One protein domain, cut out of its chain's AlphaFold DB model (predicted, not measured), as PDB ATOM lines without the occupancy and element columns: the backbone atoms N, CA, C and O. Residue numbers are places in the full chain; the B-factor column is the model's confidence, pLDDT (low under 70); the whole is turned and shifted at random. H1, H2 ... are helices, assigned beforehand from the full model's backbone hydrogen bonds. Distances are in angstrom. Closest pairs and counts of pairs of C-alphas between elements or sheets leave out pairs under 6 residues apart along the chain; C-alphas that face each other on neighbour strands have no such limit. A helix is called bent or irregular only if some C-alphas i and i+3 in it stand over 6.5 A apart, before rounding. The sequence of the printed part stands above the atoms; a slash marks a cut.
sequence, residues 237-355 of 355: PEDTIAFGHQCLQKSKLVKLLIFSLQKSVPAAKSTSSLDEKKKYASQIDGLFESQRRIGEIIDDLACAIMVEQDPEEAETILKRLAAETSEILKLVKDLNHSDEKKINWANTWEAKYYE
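What this domain is: This is residues 237 to 355 of the 355 residues of an uncharacterized protein of Kuraishia capsulata CBS 1993 (UniProt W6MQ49). This is a long, slender up-and-down bundle of four helices, each running against the one before it, with H2 and H3 paired side by side and H1 beside H3. The shorter H4 packs on H1 and H3, away from H2. The printed part has 119 residues with four named helices, in the order H1, H2, H3, H4, and no named strand; its class is all helix. The outline is a rod spanning 59 by 23 by 17 A, only just loose and close to compact, with a radius of gyration of the C-alphas of 16.5 A.

How they stand to each other: Begin with the longest helix, H2, residues 274 to 306, and look next at H3, residues 311 to 335. They touch with 29 pairs of C-alphas within 8 A, the closest being those of Ala 304 and Ala 314 at 5.6 A, and form a helical hairpin at a shallow tilt of 20 degrees, opposite ways. H1, residues 238 to 264, touches H3 at a shallow tilt of 15 degrees, the same way; their closest C-alphas, of Thr 240 and Pro 311, are 6.1 A apart. H1 and H2 are also a hairpin, with a shallow tilt of 22 degrees; H2 touches H1 with residues 291 to 305 alone, and the closest C-alphas, of Gly 244 and Ile 305, are 6.1 A apart. Now find H4, residues 340 to 354. It forms a hairpin with H3, which touches it with residues 329 to 333 alone, at a shallow tilt of 12 degrees; the closest C-alphas, of Lys 333 and Ile 343, are 5.7 A apart. H4 touches H1 at a shallow tilt of 8 degrees, opposite ways, with the closest C-alphas, of Ser 264 and Lys 342, 6.4 A apart. H2 and H4 are apart. In H2 and H3 every O i to N i+4 pair is within hydrogen-bond range; in H1 21 of 23 are, and in H4 10 of 11.

Where its parts are: Find C-alpha 274 at (123.623, 194.317, 52.686); from there H2 runs 48.3 A to C-alpha 306 at (141.363, 157.102, 77.844). H3 covers 35.8 A from Pro 311 to Leu 335. H1 starts at C-alpha 238, (151.065, 149.628, 73.557), and covers 39.2 A; it is neither bent nor irregular, but only just: C-alphas 259 and 262 are 6.0 A apart. H4 covers 21.1 A and ends at C-alpha 354, (148.159, 166.438, 56.467).

The domain as a whole: The C-alphas farthest apart, of Pro 237 and Thr 271, are 59.0 A apart. The printed part has no cut and ends at residue 355, the chain's last. The links from H2 to H3 and from H3 to H4 are tight, that from H1 to H2 is short, and no link is long. The mean pLDDT of the printed part is 92.0; look for the low values, under 70, at residues 270 to 271.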
ATOM      1  N   PRO A 237     147.003 148.301  75.820       86.38
ATOM      2  CA  PRO A 237     147.782 147.921  74.649       86.38
ATOM      3  C   PRO A 237     148.758 149.027  74.225       86.38
ATOM      4  O   PRO A 237     148.357 150.180  74.055       86.38
ATOM      5  N   GLU A 238     150.029 148.675  73.995       87.56
ATOM      6  CA  GLU A 238     151.065 149.628  73.557       87.56
ATOM      7  C   GLU A 238     150.655 150.385  72.282       87.56
ATOM      8  O   GLU A 238     150.935 151.578  72.147       87.56
ATOM      9  N   ASP A 239     149.934 149.719  71.373       87.75
ATOM     10  CA  ASP A 239     149.402 150.323  70.150       87.75
ATOM     11  C   ASP A 239     148.386 151.442  70.450       87.75
ATOM     12  O   ASP A 239     148.413 152.485  69.791       87.75
ATOM     13  N   THR A 240     147.543 151.282  71.478       89.00
ATOM     14  CA  THR A 240     146.591 152.313  71.933       89.00
ATOM     15  C   THR A 240     147.332 153.521  72.499       89.00
ATOM     16  O   THR A 240     146.976 154.658  72.195       89.00
ATOM     17  N   ILE A 241     148.414 153.303  73.253       92.69
ATOM     18  CA  ILE A 241     149.257 154.389  73.783       92.69
ATOM     19  C   ILE A 241     149.979 155.128  72.652       92.69
ATOM     20  O   ILE A 241     149.970 156.362  72.588       92.69
ATOM     21  N   ALA A 242     150.569 154.388  71.711       93.50
ATOM     22  CA  ALA A 242     151.235 154.961  70.548       93.50
ATOM     23  C   ALA A 242     150.262 155.786  69.691       93.50
ATOM     24  O   ALA A 242     150.609 156.888  69.250       93.50
ATOM     25  N   PHE A 243     149.039 155.291  69.485       94.81
ATOM     26  CA  PHE A 243     147.989 156.019  68.781       94.81
ATOM     27  C   PHE A 243     147.499 157.239  69.574       94.81
ATOM     28  O   PHE A 243     147.391 158.330  69.014       94.81
ATOM     29  N   GLY A 244     147.331 157.112  70.890       95.50
ATOM     30  CA  GLY A 244     146.987 158.214  71.787       95.50
ATOM     31  C   GLY A 244     147.986 159.373  71.717       95.50
ATOM     32  O   GLY A 244     147.585 160.535  71.628       95.50
ATOM     33  N   HIS A 245     149.291 159.092  71.632       96.50
ATOM     34  CA  HIS A 245     150.294 160.134  71.391       96.50
ATOM     35  C   HIS A 245     150.113 160.842  70.040       96.50
ATOM     36  O   HIS A 245     150.321 162.057  69.961       96.50
ATOM     37  N   GLN A 246     149.711 160.133  68.979       94.94
ATOM     38  CA  GLN A 246     149.409 160.755  67.683       94.94
ATOM     39  C   GLN A 246     148.178 161.663  67.782       94.94
ATOM     40  O   GLN A 246     148.240 162.818  67.343       94.94
ATOM     41  N   CYS A 247     147.107 161.184  68.423       96.25
ATOM     42  CA  CYS A 247     145.906 161.962  68.726       96.25
ATOM     43  C   CYS A 247     146.266 163.239  69.491       96.25
ATOM     44  O   CYS A 247     145.930 164.334  69.046       96.25
ATOM     45  N   LEU A 248     147.060 163.131  70.560       97.31
ATOM     46  CA  LEU A 248     147.511 164.268  71.361       97.31
ATOM     47  C   LEU A 248     148.254 165.321  70.520       97.31
ATOM     48  O   LEU A 248     148.023 166.525  70.675       97.31
ATOM     49  N   GLN A 249     149.148 164.899  69.619       96.12
ATOM     50  CA  GLN A 249     149.874 165.826  68.742       96.12
ATOM     51  C   GLN A 249     148.946 166.519  67.738       96.12
ATOM     52  O   GLN A 249     149.052 167.737  67.549       96.12
ATOM     53  N   LYS A 250     148.012 165.781  67.122       95.88
ATOM     54  CA  LYS A 250     147.012 166.365  66.213       95.88
ATOM     55  C   LYS A 250     146.098 167.336  66.974       95.88
ATOM     56  O   LYS A 250     145.926 168.464  66.514       95.88
ATOM     57  N   SER A 251     145.633 166.993  68.176       97.56
ATOM     58  CA  SER A 251     144.826 167.866  69.042       97.56
ATOM     59  C   SER A 251     145.544 169.170  69.400       97.56
ATOM     60  O   SER A 251     144.978 170.256  69.254       97.56
ATOM     61  N   LYS A 252     146.832 169.106  69.771       97.56
ATOM     62  CA  LYS A 252     147.669 170.298  70.015       97.56
ATOM     63  C   LYS A 252     147.787 171.183  68.772       97.56
ATOM     64  O   LYS A 252     147.741 172.412  68.879       97.56
ATOM     65  N   LEU A 253     147.909 170.580  67.590       96.94
ATOM     66  CA  LEU A 253     147.960 171.315  66.328       96.94
ATOM     67  C   LEU A 253     146.613 171.985  66.001       96.94
ATOM     68  O   LEU A 253     146.607 173.142  65.577       96.94
ATOM     69  N   VAL A 254     145.482 171.321  66.248       97.69
ATOM     70  CA  VAL A 254     144.144 171.915  66.073       97.69
ATOM     71  C   VAL A 254     143.883 173.034  67.076       97.69
ATOM     72  O   VAL A 254     143.394 174.093  66.689       97.69
ATOM     73  N   LYS A 255     144.300 172.893  68.338       97.56
ATOM     74  CA  LYS A 255     144.237 173.994  69.315       97.56
ATOM     75  C   LYS A 255     144.957 175.244  68.805       97.56
ATOM     76  O   LYS A 255     144.446 176.356  68.938       97.56
ATOM     77  N   LEU A 256     146.110 175.071  68.154       96.19
ATOM     78  CA  LEU A 256     146.836 176.177  67.526       96.19
ATOM     79  C   LEU A 256     146.053 176.819  66.363       96.19
ATOM     80  O   LEU A 256     146.110 178.043  66.207       96.19
ATOM     81  N   LEU A 257     145.311 176.033  65.571       95.62
ATOM     82  CA  LEU A 257     144.418 176.559  64.528       95.62
ATOM     83  C   LEU A 257     143.357 177.474  65.138       95.62
ATOM     84  O   LEU A 257     143.233 178.625  64.720       95.62
ATOM     85  N   ILE A 258     142.641 176.977  66.152       96.69
ATOM     86  CA  ILE A 258     141.553 177.710  66.811       96.69
ATOM     87  C   ILE A 258     142.081 178.988  67.469       96.69
ATOM     88  O   ILE A 258     141.529 180.068  67.258       96.69
ATOM     89  N   PHE A 259     143.223 178.915  68.158       94.88
ATOM     90  CA  PHE A 259     143.896 180.096  68.705       94.88
ATOM     91  C   PHE A 259     144.230 181.140  67.628       94.88
ATOM     92  O   PHE A 259     144.046 182.344  67.826       94.88
ATOM     93  N   SER A 260     144.665 180.696  66.447       92.50
ATOM     94  CA  SER A 260     145.031 181.585  65.337       92.50
ATOM     95  C   SER A 260     143.831 182.318  64.720       92.50
ATOM     96  O   SER A 260     144.009 183.378  64.103       92.50
ATOM     97  N   LEU A 261     142.600 181.827  64.923       91.31
ATOM     98  CA  LEU A 261     141.378 182.492  64.455       91.31
ATOM     99  C   LEU A 261     141.186 183.872  65.081       91.31
ATOM    100  O   LEU A 261     140.744 184.788  64.383       91.31
ATOM    101  N   GLN A 262     141.612 184.062  66.335       89.31
ATOM    102  CA  GLN A 262     141.478 185.338  67.049       89.31
ATOM    103  C   GLN A 262     142.087 186.518  66.275       89.31
ATOM    104  O   GLN A 262     141.568 187.629  66.319       89.31
ATOM    105  N   LYS A 263     143.182 186.278  65.542       86.44
ATOM    106  CA  LYS A 263     143.876 187.300  64.735       86.44
ATOM    107  C   LYS A 263     143.501 187.259  63.253       86.44
ATOM    108  O   LYS A 263     143.754 188.214  62.512       86.44
ATOM    109  N   SER A 264     142.935 186.147  62.803       85.94
ATOM    110  CA  SER A 264     142.700 185.892  61.384       85.94
ATOM    111  C   SER A 264     141.342 186.391  60.923       85.94
ATOM    112  O   SER A 264     141.230 186.821  59.779       85.94
ATOM    113  N   VAL A 265     140.344 186.444  61.801       87.38
ATOM    114  CA  VAL A 265     139.025 186.992  61.468       87.38
ATOM    115  C   VAL A 265     139.085 188.526  61.438       87.38
ATOM    116  O   VAL A 265     139.417 189.136  62.455       87.38
ATOM    117  N   PRO A 266     138.810 189.186  60.299       86.12
ATOM    118  CA  PRO A 266     138.756 190.643  60.240       86.12
ATOM    119  C   PRO A 266     137.506 191.177  60.950       86.12
ATOM    120  O   PRO A 266     136.467 190.525  60.947       86.12
ATOM    121  N   ALA A 267     137.579 192.391  61.500       83.19
ATOM    122  CA  ALA A 267     136.386 193.098  61.957       83.19
ATOM    123  C   ALA A 267     135.506 193.519  60.765       83.19
ATOM    124  O   ALA A 267     136.009 193.819  59.675       83.19
ATOM    125  N   ALA A 268     134.188 193.575  60.975       77.25
ATOM    126  CA  ALA A 268     133.237 193.994  59.949       77.25
ATOM    127  C   ALA A 268     133.526 195.428  59.467       77.25
ATOM    128  O   ALA A 268     133.745 196.338  60.269       77.25
ATOM    129  N   LYS A 269     133.475 195.656  58.151       70.38
ATOM    130  CA  LYS A 269     133.603 197.003  57.577       70.38
ATOM    131  C   LYS A 269     132.257 197.732  57.665       70.38
ATOM    132  O   LYS A 269     131.246 197.250  57.160       70.38
ATOM    133  N   SER A 270     132.240 198.926  58.260       59.53
ATOM    134  CA  SER A 270     131.009 199.707  58.488       59.53
ATOM    135  C   SER A 270     130.301 200.175  57.203       59.53
ATOM    136  O   SER A 270     129.132 200.546  57.257       59.53
ATOM    137  N   THR A 271     130.975 200.137  56.046       59.88
ATOM    138  CA  THR A 271     130.485 200.657  54.754       59.88
ATOM    139  C   THR A 271     130.056 199.575  53.753       59.88
ATOM    140  O   THR A 271     129.849 199.888  52.583       59.88
ATOM    141  N   SER A 272     129.950 198.311  54.171       73.62
ATOM    142  CA  SER A 272     129.594 197.195  53.281       73.62
ATOM    143  C   SER A 272     128.112 197.192  52.881       73.62
ATOM    144  O   SER A 272     127.236 197.574  53.666       73.62
ATOM    145  N   SER A 273     127.827 196.709  51.670       85.44
ATOM    146  CA  SER A 273     126.468 196.442  51.180       85.44
ATOM    147  C   SER A 273     125.745 195.384  52.031       85.44
ATOM    148  O   SER A 273     126.367 194.646  52.798       85.44
ATOM    149  N   LEU A 274     124.413 195.287  51.912       84.94
ATOM    150  CA  LEU A 274     123.623 194.317  52.686       84.94
ATOM    151  C   LEU A 274     124.037 192.863  52.407       84.94
ATOM    152  O   LEU A 274     124.117 192.066  53.339       84.94
ATOM    153  N   ASP A 275     124.329 192.525  51.151       88.06
ATOM    154  CA  ASP A 275     124.735 191.169  50.768       88.06
ATOM    155  C   ASP A 275     126.119 190.816  51.321       88.06
ATOM    156  O   ASP A 275     126.327 189.711  51.819       88.06
ATOM    157  N   GLU A 276     127.051 191.772  51.336       87.56
ATOM    158  CA  GLU A 276     128.357 191.595  51.976       87.56
ATOM    159  C   GLU A 276     128.236 191.429  53.494       87.56
ATOM    160  O   GLU A 276     128.919 190.581  54.067       87.56
ATOM    161  N   LYS A 277     127.343 192.188  54.151       88.06
ATOM    162  CA  LYS A 277     127.067 192.036  55.590       88.06
ATOM    163  C   LYS A 277     126.522 190.648  55.911       88.06
ATOM    164  O   LYS A 277     127.027 190.004  56.824       88.06
ATOM    165  N   LYS A 278     125.545 190.169  55.136       91.38
ATOM    166  CA  LYS A 278     124.974 188.820  55.290       91.38
ATOM    167  C   LYS A 278     126.001 187.724  55.030       91.38
ATOM    168  O   LYS A 278     126.055 186.752  55.776       91.38
ATOM    169  N   LYS A 279     126.842 187.885  54.002       91.56
ATOM    170  CA  LYS A 279     127.928 186.942  53.716       91.56
ATOM    171  C   LYS A 279     128.910 186.872  54.883       91.56
ATOM    172  O   LYS A 279     129.186 185.783  55.370       91.56
ATOM    173  N   TYR A 280     129.381 188.024  55.360       91.69
ATOM    174  CA  TYR A 280     130.273 188.095  56.515       91.69
ATOM    175  C   TYR A 280     129.628 187.475  57.764       91.69
ATOM    176  O   TYR A 280     130.242 186.635  58.411       91.69
ATOM    177  N   ALA A 281     128.372 187.818  58.061       92.94
ATOM    178  CA  ALA A 281     127.600 187.233  59.156       92.94
ATOM    179  C   ALA A 281     127.544 185.698  59.074       92.94
ATOM    180  O   ALA A 281     127.901 185.020  60.032       92.94
ATOM    181  N   SER A 282     127.192 185.150  57.908       94.44
ATOM    182  CA  SER A 282     127.146 183.702  57.691       94.44
ATOM    183  C   SER A 282     128.511 183.030  57.861       94.44
ATOM    184  O   SER A 282     128.567 181.898  58.330       94.44
ATOM    185  N   GLN A 283     129.606 183.696  57.484       94.62
ATOM    186  CA  GLN A 283     130.959 183.167  57.679       94.62
ATOM    187  C   GLN A 283     131.359 183.168  59.160       94.62
ATOM    188  O   GLN A 283     131.997 182.221  59.612       94.62
ATOM    189  N   ILE A 284     130.966 184.195  59.921       95.50
ATOM    190  CA  ILE A 284     131.168 184.246  61.376       95.50
ATOM    191  C   ILE A 284     130.388 183.131  62.075       95.50
ATOM    192  O   ILE A 284     130.958 182.430  62.909       95.50
ATOM    193  N   ASP A 285     129.121 182.932  61.708       96.12
ATOM    194  CA  ASP A 285     128.300 181.853  62.266       96.12
ATOM    195  C   ASP A 285     128.880 180.473  61.903       96.12
ATOM    196  O   ASP A 285     128.984 179.602  62.763       96.12
ATOM    197  N   GLY A 286     129.348 180.292  60.661       96.50
ATOM    198  CA  GLY A 286     130.029 179.066  60.233       96.50
ATOM    199  C   GLY A 286     131.303 178.779  61.031       96.50
ATOM    200  O   GLY A 286     131.501 177.656  61.491       96.50
ATOM    201  N   LEU A 287     132.136 179.801  61.264       96.50
ATOM    202  CA  LEU A 287     133.338 179.668  62.089       96.50
ATOM    203  C   LEU A 287     133.000 179.291  63.531       96.50
ATOM    204  O   LEU A 287     133.674 178.433  64.091       96.50
ATOM    205  N   PHE A 288     131.971 179.908  64.121       96.62
ATOM    206  CA  PHE A 288     131.516 179.577  65.471       96.62
ATOM    207  C   PHE A 288     131.039 178.128  65.590       96.62
ATOM    208  O   PHE A 288     131.383 177.442  66.552       96.62
ATOM    209  N   GLU A 289     130.258 177.659  64.622       97.19
ATOM    210  CA  GLU A 289     129.733 176.300  64.654       97.19
ATOM    211  C   GLU A 289     130.844 175.258  64.473       97.19
ATOM    212  O   GLU A 289     130.895 174.290  65.230       97.19
ATOM    213  N   SER A 290     131.774 175.469  63.536       97.12
ATOM    214  CA  SER A 290     132.901 174.547  63.350       97.12
ATOM    215  C   SER A 290     133.871 174.547  64.529       97.12
ATOM    216  O   SER A 290     134.300 173.480  64.956       97.12
ATOM    217  N   GLN A 291     134.199 175.709  65.107       96.19
ATOM    218  CA  GLN A 291     135.099 175.746  66.266       96.19
ATOM    219  C   GLN A 291     134.459 175.101  67.504       96.19
ATOM    220  O   GLN A 291     135.131 174.351  68.205       96.19
ATOM    221  N   ARG A 292     133.149 175.292  67.721       96.81
ATOM    222  CA  ARG A 292     132.417 174.632  68.813       96.81
ATOM    223  C   ARG A 292     132.453 173.111  68.662       96.81
ATOM    224  O   ARG A 292     132.834 172.428  69.605       96.81
ATOM    225  N   ARG A 293     132.135 172.601  67.465       97.81
ATOM    226  CA  ARG A 293     132.203 171.162  67.168       97.81
ATOM    227  C   ARG A 293     133.607 170.598  67.331       97.81
ATOM    228  O   ARG A 293     133.746 169.467  67.763       97.81
ATOM    229  N   ILE A 294     134.652 171.363  67.014       97.94
ATOM    230  CA  ILE A 294     136.032 170.930  67.268       97.94
ATOM    231  C   ILE A 294     136.293 170.740  68.761       97.94
ATOM    232  O   ILE A 294     136.930 169.757  69.114       97.94
ATOM    233  N   GLY A 295     135.807 171.638  69.624       97.06
ATOM    234  CA  GLY A 295     135.907 171.452  71.075       97.06
ATOM    235  C   GLY A 295     135.282 170.129  71.523       97.06
ATOM    236  O   GLY A 295     135.952 169.339  72.174       97.06
ATOM    237  N   GLU A 296     134.049 169.865  71.079       97.38
ATOM    238  CA  GLU A 296     133.312 168.616  71.350       97.38
ATOM    239  C   GLU A 296     134.063 167.379  70.804       97.38
ATOM    240  O   GLU A 296     134.255 166.401  71.509       97.38
ATOM    241  N   ILE A 297     134.580 167.436  69.571       98.19
ATOM    242  CA  ILE A 297     135.322 166.327  68.942       98.19
ATOM    243  C   ILE A 297     136.640 166.018  69.668       98.19
ATOM    244  O   ILE A 297     137.075 164.870  69.676       98.19
ATOM    245  N   ILE A 298     137.322 167.025  70.221       97.88
ATOM    246  CA  ILE A 298     138.567 166.815  70.977       97.88
ATOM    247  C   ILE A 298     138.288 166.125  72.313       97.88
ATOM    248  O   ILE A 298     139.083 165.279  72.715       97.88
ATOM    249  N   ASP A 299     137.174 166.468  72.957       96.94
ATOM    250  CA  ASP A 299     136.693 165.810  74.172       96.94
ATOM    251  C   ASP A 299     136.305 164.345  73.892       96.94
ATOM    252  O   ASP A 299     136.843 163.435  74.524       96.94
ATOM    253  N   ASP A 300     135.509 164.105  72.835       96.69
ATOM    254  CA  ASP A 300     135.177 162.758  72.338       96.69
ATOM    255  C   ASP A 300     136.459 161.939  72.072       96.69
ATOM    256  O   ASP A 300     136.559 160.768  72.431       96.69
ATOM    257  N   LEU A 301     137.470 162.556  71.444       97.06
ATOM    258  CA  LEU A 301     138.731 161.889  71.113       97.06
ATOM    259  C   LEU A 301     139.527 161.497  72.362       97.06
ATOM    260  O   LEU A 301     140.171 160.448  72.365       97.06
ATOM    261  N   ALA A 302     139.523 162.340  73.397       95.19
ATOM    262  CA  ALA A 302     140.157 162.019  74.669       95.19
ATOM    263  C   ALA A 302     139.446 160.829  75.333       95.19
ATOM    264  O   ALA A 302     140.110 159.868  75.721       95.19
ATOM    265  N   CYS A 303     138.110 160.835  75.354       94.00
ATOM    266  CA  CYS A 303     137.295 159.746  75.901       94.00
ATOM    267  C   CYS A 303     137.537 158.412  75.183       94.00
ATOM    268  O   CYS A 303     137.787 157.401  75.844       94.00
ATOM    269  N   ALA A 304     137.561 158.419  73.847       94.50
ATOM    270  CA  ALA A 304     137.782 157.217  73.044       94.50
ATOM    271  C   ALA A 304     139.126 156.531  73.344       94.50
ATOM    272  O   ALA A 304     139.239 155.306  73.326       94.50
ATOM    273  N   ILE A 305     140.160 157.314  73.671       94.19
ATOM    274  CA  ILE A 305     141.481 156.781  74.020       94.19
ATOM    275  C   ILE A 305     141.566 156.386  75.497       94.19
ATOM    276  O   ILE A 305     142.043 155.296  75.806       94.19
ATOM    277  N   MET A 306     141.139 157.264  76.404       92.00
ATOM    278  CA  MET A 306     141.363 157.102  77.844       92.00
ATOM    279  C   MET A 306     140.395 156.101  78.482       92.00
ATOM    280  O   MET A 306     140.789 155.307  79.338       92.00
ATOM    281  N   VAL A 307     139.123 156.157  78.080       89.06
ATOM    282  CA  VAL A 307     138.025 155.399  78.692       89.06
ATOM    283  C   VAL A 307     137.713 154.162  77.863       89.06
ATOM    284  O   VAL A 307     137.780 153.045  78.371       89.06
ATOM    285  N   GLU A 308     137.406 154.351  76.581       89.06
ATOM    286  CA  GLU A 308     136.951 153.262  75.704       89.06
ATOM    287  C   GLU A 308     138.118 152.397  75.217       89.06
ATOM    288  O   GLU A 308     137.948 151.204  74.971       89.06
ATOM    289  N   GLN A 309     139.317 152.986  75.144       90.12
ATOM    290  CA  GLN A 309     140.544 152.347  74.662       90.12
ATOM    291  C   GLN A 309     140.374 151.770  73.248       90.12
ATOM    292  O   GLN A 309     140.985 150.755  72.905       90.12
ATOM    293  N   ASP A 310     139.559 152.445  72.429       90.19
ATOM    294  CA  ASP A 310     139.188 152.035  71.077       90.19
ATOM    295  C   ASP A 310     139.898 152.919  70.027       90.19
ATOM    296  O   ASP A 310     139.463 154.037  69.714       90.19
ATOM    297  N   PRO A 311     141.019 152.443  69.450       90.25
ATOM    298  CA  PRO A 311     141.734 153.189  68.423       90.25
ATOM    299  C   PRO A 311     140.957 153.299  67.099       90.25
ATOM    300  O   PRO A 311     141.191 154.250  66.350       90.25
ATOM    301  N   GLU A 312     140.037 152.378  66.788       93.06
ATOM    302  CA  GLU A 312     139.237 152.435  65.555       93.06
ATOM    303  C   GLU A 312     138.169 153.538  65.643       93.06
ATOM    304  O   GLU A 312     137.958 154.306  64.689       93.06
ATOM    305  N   GLU A 313     137.536 153.672  66.809       94.00
ATOM    306  CA  GLU A 313     136.636 154.784  67.119       94.00
ATOM    307  C   GLU A 313     137.383 156.120  67.077       94.00
ATOM    308  O   GLU A 313     136.985 157.040  66.347       94.00
ATOM    309  N   ALA A 314     138.532 156.209  67.748       94.94
ATOM    310  CA  ALA A 314     139.362 157.407  67.727       94.94
ATOM    311  C   ALA A 314     139.840 157.781  66.303       94.94
ATOM    312  O   ALA A 314     139.867 158.966  65.952       94.94
ATOM    313  N   GLU A 315     140.122 156.815  65.418       96.00
ATOM    314  CA  GLU A 315     140.412 157.091  64.002       96.00
ATOM    315  C   GLU A 315     139.205 157.712  63.273       96.00
ATOM    316  O   GLU A 315     139.342 158.629  62.450       96.00
ATOM    317  N   THR A 316     137.994 157.248  63.583       96.81
ATOM    318  CA  THR A 316     136.751 157.807  63.037       96.81
ATOM    319  C   THR A 316     136.521 159.241  63.525       96.81
ATOM    320  O   THR A 316     136.149 160.117  62.734       96.81
ATOM    321  N   ILE A 317     136.819 159.518  64.794       97.31
ATOM    322  CA  ILE A 317     136.759 160.862  65.383       97.31
ATOM    323  C   ILE A 317     137.798 161.793  64.730       97.31
ATOM    324  O   ILE A 317     137.458 162.911  64.335       97.31
ATOM    325  N   LEU A 318     139.027 161.328  64.478       96.56
ATOM    326  CA  LEU A 318     140.049 162.104  63.758       96.56
ATOM    327  C   LEU A 318     139.623 162.488  62.330       96.56
ATOM    328  O   LEU A 318     139.938 163.587  61.863       96.56
ATOM    329  N   LYS A 319     138.869 161.631  61.628       96.31
ATOM    330  CA  LYS A 319     138.304 161.966  60.305       96.31
ATOM    331  C   LYS A 319     137.275 163.097  60.401       96.31
ATOM    332  O   LYS A 319     137.286 163.999  59.561       96.31
ATOM    333  N   ARG A 320     136.429 163.097  61.440       97.12
ATOM    334  CA  ARG A 320     135.499 164.209  61.731       97.12
ATOM    335  C   ARG A 320     136.273 165.497  62.034       97.12
ATOM    336  O   ARG A 320     135.959 166.542  61.465       97.12
ATOM    337  N   LEU A 321     137.331 165.408  62.841       97.25
ATOM    338  CA  LEU A 321     138.211 166.534  63.168       97.25
ATOM    339  C   LEU A 321     138.861 167.143  61.913       97.25
ATOM    340  O   LEU A 321     138.885 168.363  61.734       97.25
ATOM    341  N   ALA A 322     139.347 166.300  61.000       96.50
ATOM    342  CA  ALA A 322     139.925 166.730  59.727       96.50
ATOM    343  C   ALA A 322     138.908 167.458  58.824       96.50
ATOM    344  O   ALA A 322     139.266 168.413  58.128       96.50
ATOM    345  N   ALA A 323     137.641 167.038  58.838       96.56
ATOM    346  CA  ALA A 323     136.584 167.697  58.075       96.56
ATOM    347  C   ALA A 323     136.262 169.098  58.628       96.56
ATOM    348  O   ALA A 323     136.189 170.058  57.860       96.56
ATOM    349  N   GLU A 324     136.138 169.247  59.951       97.12
ATOM    350  CA  GLU A 324     135.851 170.552  60.568       97.12
ATOM    351  C   GLU A 324     137.010 171.541  60.422       97.12
ATOM    352  O   GLU A 324     136.803 172.719  60.122       97.12
ATOM    353  N   THR A 325     138.250 171.072  60.573       96.81
ATOM    354  CA  THR A 325     139.441 171.911  60.364       96.81
ATOM    355  C   THR A 325     139.548 172.394  58.916       96.81
ATOM    356  O   THR A 325     139.871 173.563  58.689       96.81
ATOM    357  N   SER A 326     139.188 171.553  57.940       96.19
ATOM    358  CA  SER A 326     139.100 171.945  56.525       96.19
ATOM    359  C   SER A 326     138.071 173.053  56.286       96.19
ATOM    360  O   SER A 326     138.356 174.017  55.570       96.19
ATOM    361  N   GLU A 327     136.884 172.954  56.895       96.62
ATOM    362  CA  GLU A 327     135.847 173.983  56.744       96.62
ATOM    363  C   GLU A 327     136.282 175.312  57.381       96.62
ATOM    364  O   GLU A 327     136.124 176.369  56.766       96.62
ATOM    365  N   ILE A 328     136.934 175.277  58.550       95.81
ATOM    366  CA  ILE A 328     137.529 176.476  59.159       95.81
ATOM    367  C   ILE A 328     138.545 177.126  58.222       95.81
ATOM    368  O   ILE A 328     138.481 178.335  57.991       95.81
ATOM    369  N   LEU A 329     139.480 176.352  57.668       95.19
ATOM    370  CA  LEU A 329     140.507 176.878  56.768       95.19
ATOM    371  C   LEU A 329     139.890 177.541  55.538       95.19
ATOM    372  O   LEU A 329     140.315 178.630  55.147       95.19
ATOM    373  N   LYS A 330     138.868 176.920  54.948       95.12
ATOM    374  CA  LYS A 330     138.121 177.482  53.821       95.12
ATOM    375  C   LYS A 330     137.462 178.812  54.188       95.12
ATOM    376  O   LYS A 330     137.679 179.804  53.494       95.12
ATOM    377  N   LEU A 331     136.748 178.876  55.313       94.62
ATOM    378  CA  LEU A 331     136.114 180.110  55.795       94.62
ATOM    379  C   LEU A 331     137.139 181.221  56.070       94.62
ATOM    380  O   LEU A 331     136.918 182.378  55.702       94.62
ATOM    381  N   VAL A 332     138.284 180.881  56.669       92.56
ATOM    382  CA  VAL A 332     139.387 181.821  56.918       92.56
ATOM    383  C   VAL A 332     139.963 182.361  55.613       92.56
ATOM    384  O   VAL A 332     140.173 183.573  55.505       92.56
ATOM    385  N   LYS A 333     140.215 181.494  54.623       92.44
ATOM    386  CA  LYS A 333     140.729 181.892  53.304       92.44
ATOM    387  C   LYS A 333     139.730 182.800  52.582       92.44
ATOM    388  O   LYS A 333     140.128 183.844  52.072       92.44
ATOM    389  N   ASP A 334     138.437 182.485  52.634       91.25
ATOM    390  CA  ASP A 334     137.385 183.304  52.022       91.25
ATOM    391  C   ASP A 334     137.257 184.691  52.680       91.25
ATOM    392  O   ASP A 334     137.113 185.709  51.992       91.25
ATOM    393  N   LEU A 335     137.335 184.757  54.014       90.06
ATOM    394  CA  LEU A 335     137.316 186.018  54.769       90.06
ATOM    395  C   LEU A 335     138.542 186.891  54.480       90.06
ATOM    396  O   LEU A 335     138.446 188.118  54.494       90.06
ATOM    397  N   ASN A 336     139.684 186.264  54.196       88.25
ATOM    398  CA  ASN A 336     140.967 186.929  53.999       88.25
ATOM    399  C   ASN A 336     141.458 186.870  52.550       88.25
ATOM    400  O   ASN A 336     142.652 187.010  52.318       88.25
ATOM    401  N   HIS A 337     140.561 186.735  51.569       84.56
ATOM    402  CA  HIS A 337     140.897 186.620  50.139       84.56
ATOM    403  C   HIS A 337     141.793 187.751  49.586       84.56
ATOM    404  O   HIS A 337     142.345 187.622  48.500       84.56
ATOM    405  N   SER A 338     141.919 188.869  50.308       82.69
ATOM    406  CA  SER A 338     142.773 190.016  49.967       82.69
ATOM    407  C   SER A 338     144.033 190.155  50.840       82.69
ATOM    408  O   SER A 338     144.811 191.081  50.626       82.69
ATOM    409  N   ASP A 339     144.259 189.261  51.807       86.50
ATOM    410  CA  ASP A 339     145.404 189.269  52.726       86.50
ATOM    411  C   ASP A 339     146.240 187.988  52.561       86.50
ATOM    412  O   ASP A 339     146.008 186.959  53.202       86.50
ATOM    413  N   GLU A 340     147.257 188.067  51.698       87.06
ATOM    414  CA  GLU A 340     148.165 186.950  51.404       87.06
ATOM    415  C   GLU A 340     148.890 186.422  52.647       87.06
ATOM    416  O   GLU A 340     149.135 185.222  52.758       87.06
ATOM    417  N   LYS A 341     149.217 187.285  53.621       84.12
ATOM    418  CA  LYS A 341     149.906 186.847  54.846       84.12
ATOM    419  C   LYS A 341     149.000 185.942  55.672       84.12
ATOM    420  O   LYS A 341     149.464 184.929  56.196       84.12
ATOM    421  N   LYS A 342     147.715 186.295  55.771       82.12
ATOM    422  CA  LYS A 342     146.713 185.481  56.466       82.12
ATOM    423  C   LYS A 342     146.402 184.173  55.739       82.12
ATOM    424  O   LYS A 342     146.194 183.154  56.382       82.12
ATOM    425  N   ILE A 343     146.435 184.169  54.413       88.69
ATOM    426  CA  ILE A 343     146.273 182.935  53.634       88.69
ATOM    427  C   ILE A 343     147.495 182.012  53.799       88.69
ATOM    428  O   ILE A 343     147.344 180.803  53.967       88.69
ATOM    429  N   ASN A 344     148.711 182.566  53.812       90.12
ATOM    430  CA  ASN A 344     149.943 181.775  53.871       90.12
ATOM    431  C   ASN A 344     150.113 180.986  55.175       90.12
ATOM    432  O   ASN A 344     150.566 179.840  55.130       90.12
ATOM    433  N   TRP A 345     149.747 181.551  56.333       91.81
ATOM    434  CA  TRP A 345     149.808 180.776  57.580       91.81
ATOM    435  C   TRP A 345     148.793 179.628  57.565       91.81
ATOM    436  O   TRP A 345     149.136 178.532  57.998       91.81
ATOM    437  N   ALA A 346     147.590 179.851  57.022       92.31
ATOM    438  CA  ALA A 346     146.556 178.824  56.929       92.31
ATOM    439  C   ALA A 346     147.025 177.658  56.045       92.31
ATOM    440  O   ALA A 346     146.903 176.503  56.440       92.31
ATOM    441  N   ASN A 347     147.662 177.956  54.907       93.06
ATOM    442  CA  ASN A 347     148.266 176.942  54.035       93.06
ATOM    443  C   ASN A 347     149.419 176.189  54.722       93.06
ATOM    444  O   ASN A 347     149.577 174.988  54.536       93.06
ATOM    445  N   THR A 348     150.227 176.888  55.524       93.38
ATOM    446  CA  THR A 348     151.340 176.274  56.268       93.38
ATOM    447  C   THR A 348     150.821 175.330  57.352       93.38
ATOM    448  O   THR A 348     151.365 174.244  57.540       93.38
ATOM    449  N   TRP A 349     149.762 175.732  58.060       94.81
ATOM    450  CA  TRP A 349     149.100 174.885  59.046       94.81
ATOM    451  C   TRP A 349     148.487 173.644  58.384       94.81
ATOM    452  O   TRP A 349     148.711 172.536  58.858       94.81
ATOM    453  N   GLU A 350     147.784 173.827  57.264       94.12
ATOM    454  CA  GLU A 350     147.154 172.749  56.492       94.12
ATOM    455  C   GLU A 350     148.184 171.717  56.021       94.12
ATOM    456  O   GLU A 350     148.012 170.527  56.264       94.12
ATOM    457  N   ALA A 351     149.302 172.169  55.442       93.75
ATOM    458  CA  ALA A 351     150.385 171.282  55.023       93.75
ATOM    459  C   ALA A 351     150.934 170.447  56.191       93.75
ATOM    460  O   ALA A 351     151.125 169.248  56.042       93.75
ATOM    461  N   LYS A 352     151.118 171.061  57.367       93.00
ATOM    462  CA  LYS A 352     151.595 170.370  58.574       93.00
ATOM    463  C   LYS A 352     150.565 169.395  59.158       93.00
ATOM    464  O   LYS A 352     150.935 168.428  59.813       93.00
ATOM    465  N   TYR A 353     149.271 169.670  58.997       93.00
ATOM    466  CA  TYR A 353     148.218 168.800  59.520       93.00
ATOM    467  C   TYR A 353     148.055 167.521  58.692       93.00
ATOM    468  O   TYR A 353     147.718 166.485  59.264       93.00
ATOM    469  N   TYR A 354     148.298 167.580  57.381       87.50
ATOM    470  CA  TYR A 354     148.159 166.438  56.467       87.50
ATOM    471  C   TYR A 354     149.478 165.745  56.099       87.50
ATOM    472  O   TYR A 354     149.451 164.760  55.363       87.50
ATOM    473  N   GLU A 355     150.603 166.247  56.607       82.94
ATOM    474  CA  GLU A 355     151.831 165.463  56.791       82.94
ATOM    475  C   GLU A 355     151.614 164.389  57.871       82.94
ATOM    476  O   GLU A 355     152.085 163.257  57.631       82.94
TER     477      GLU A 355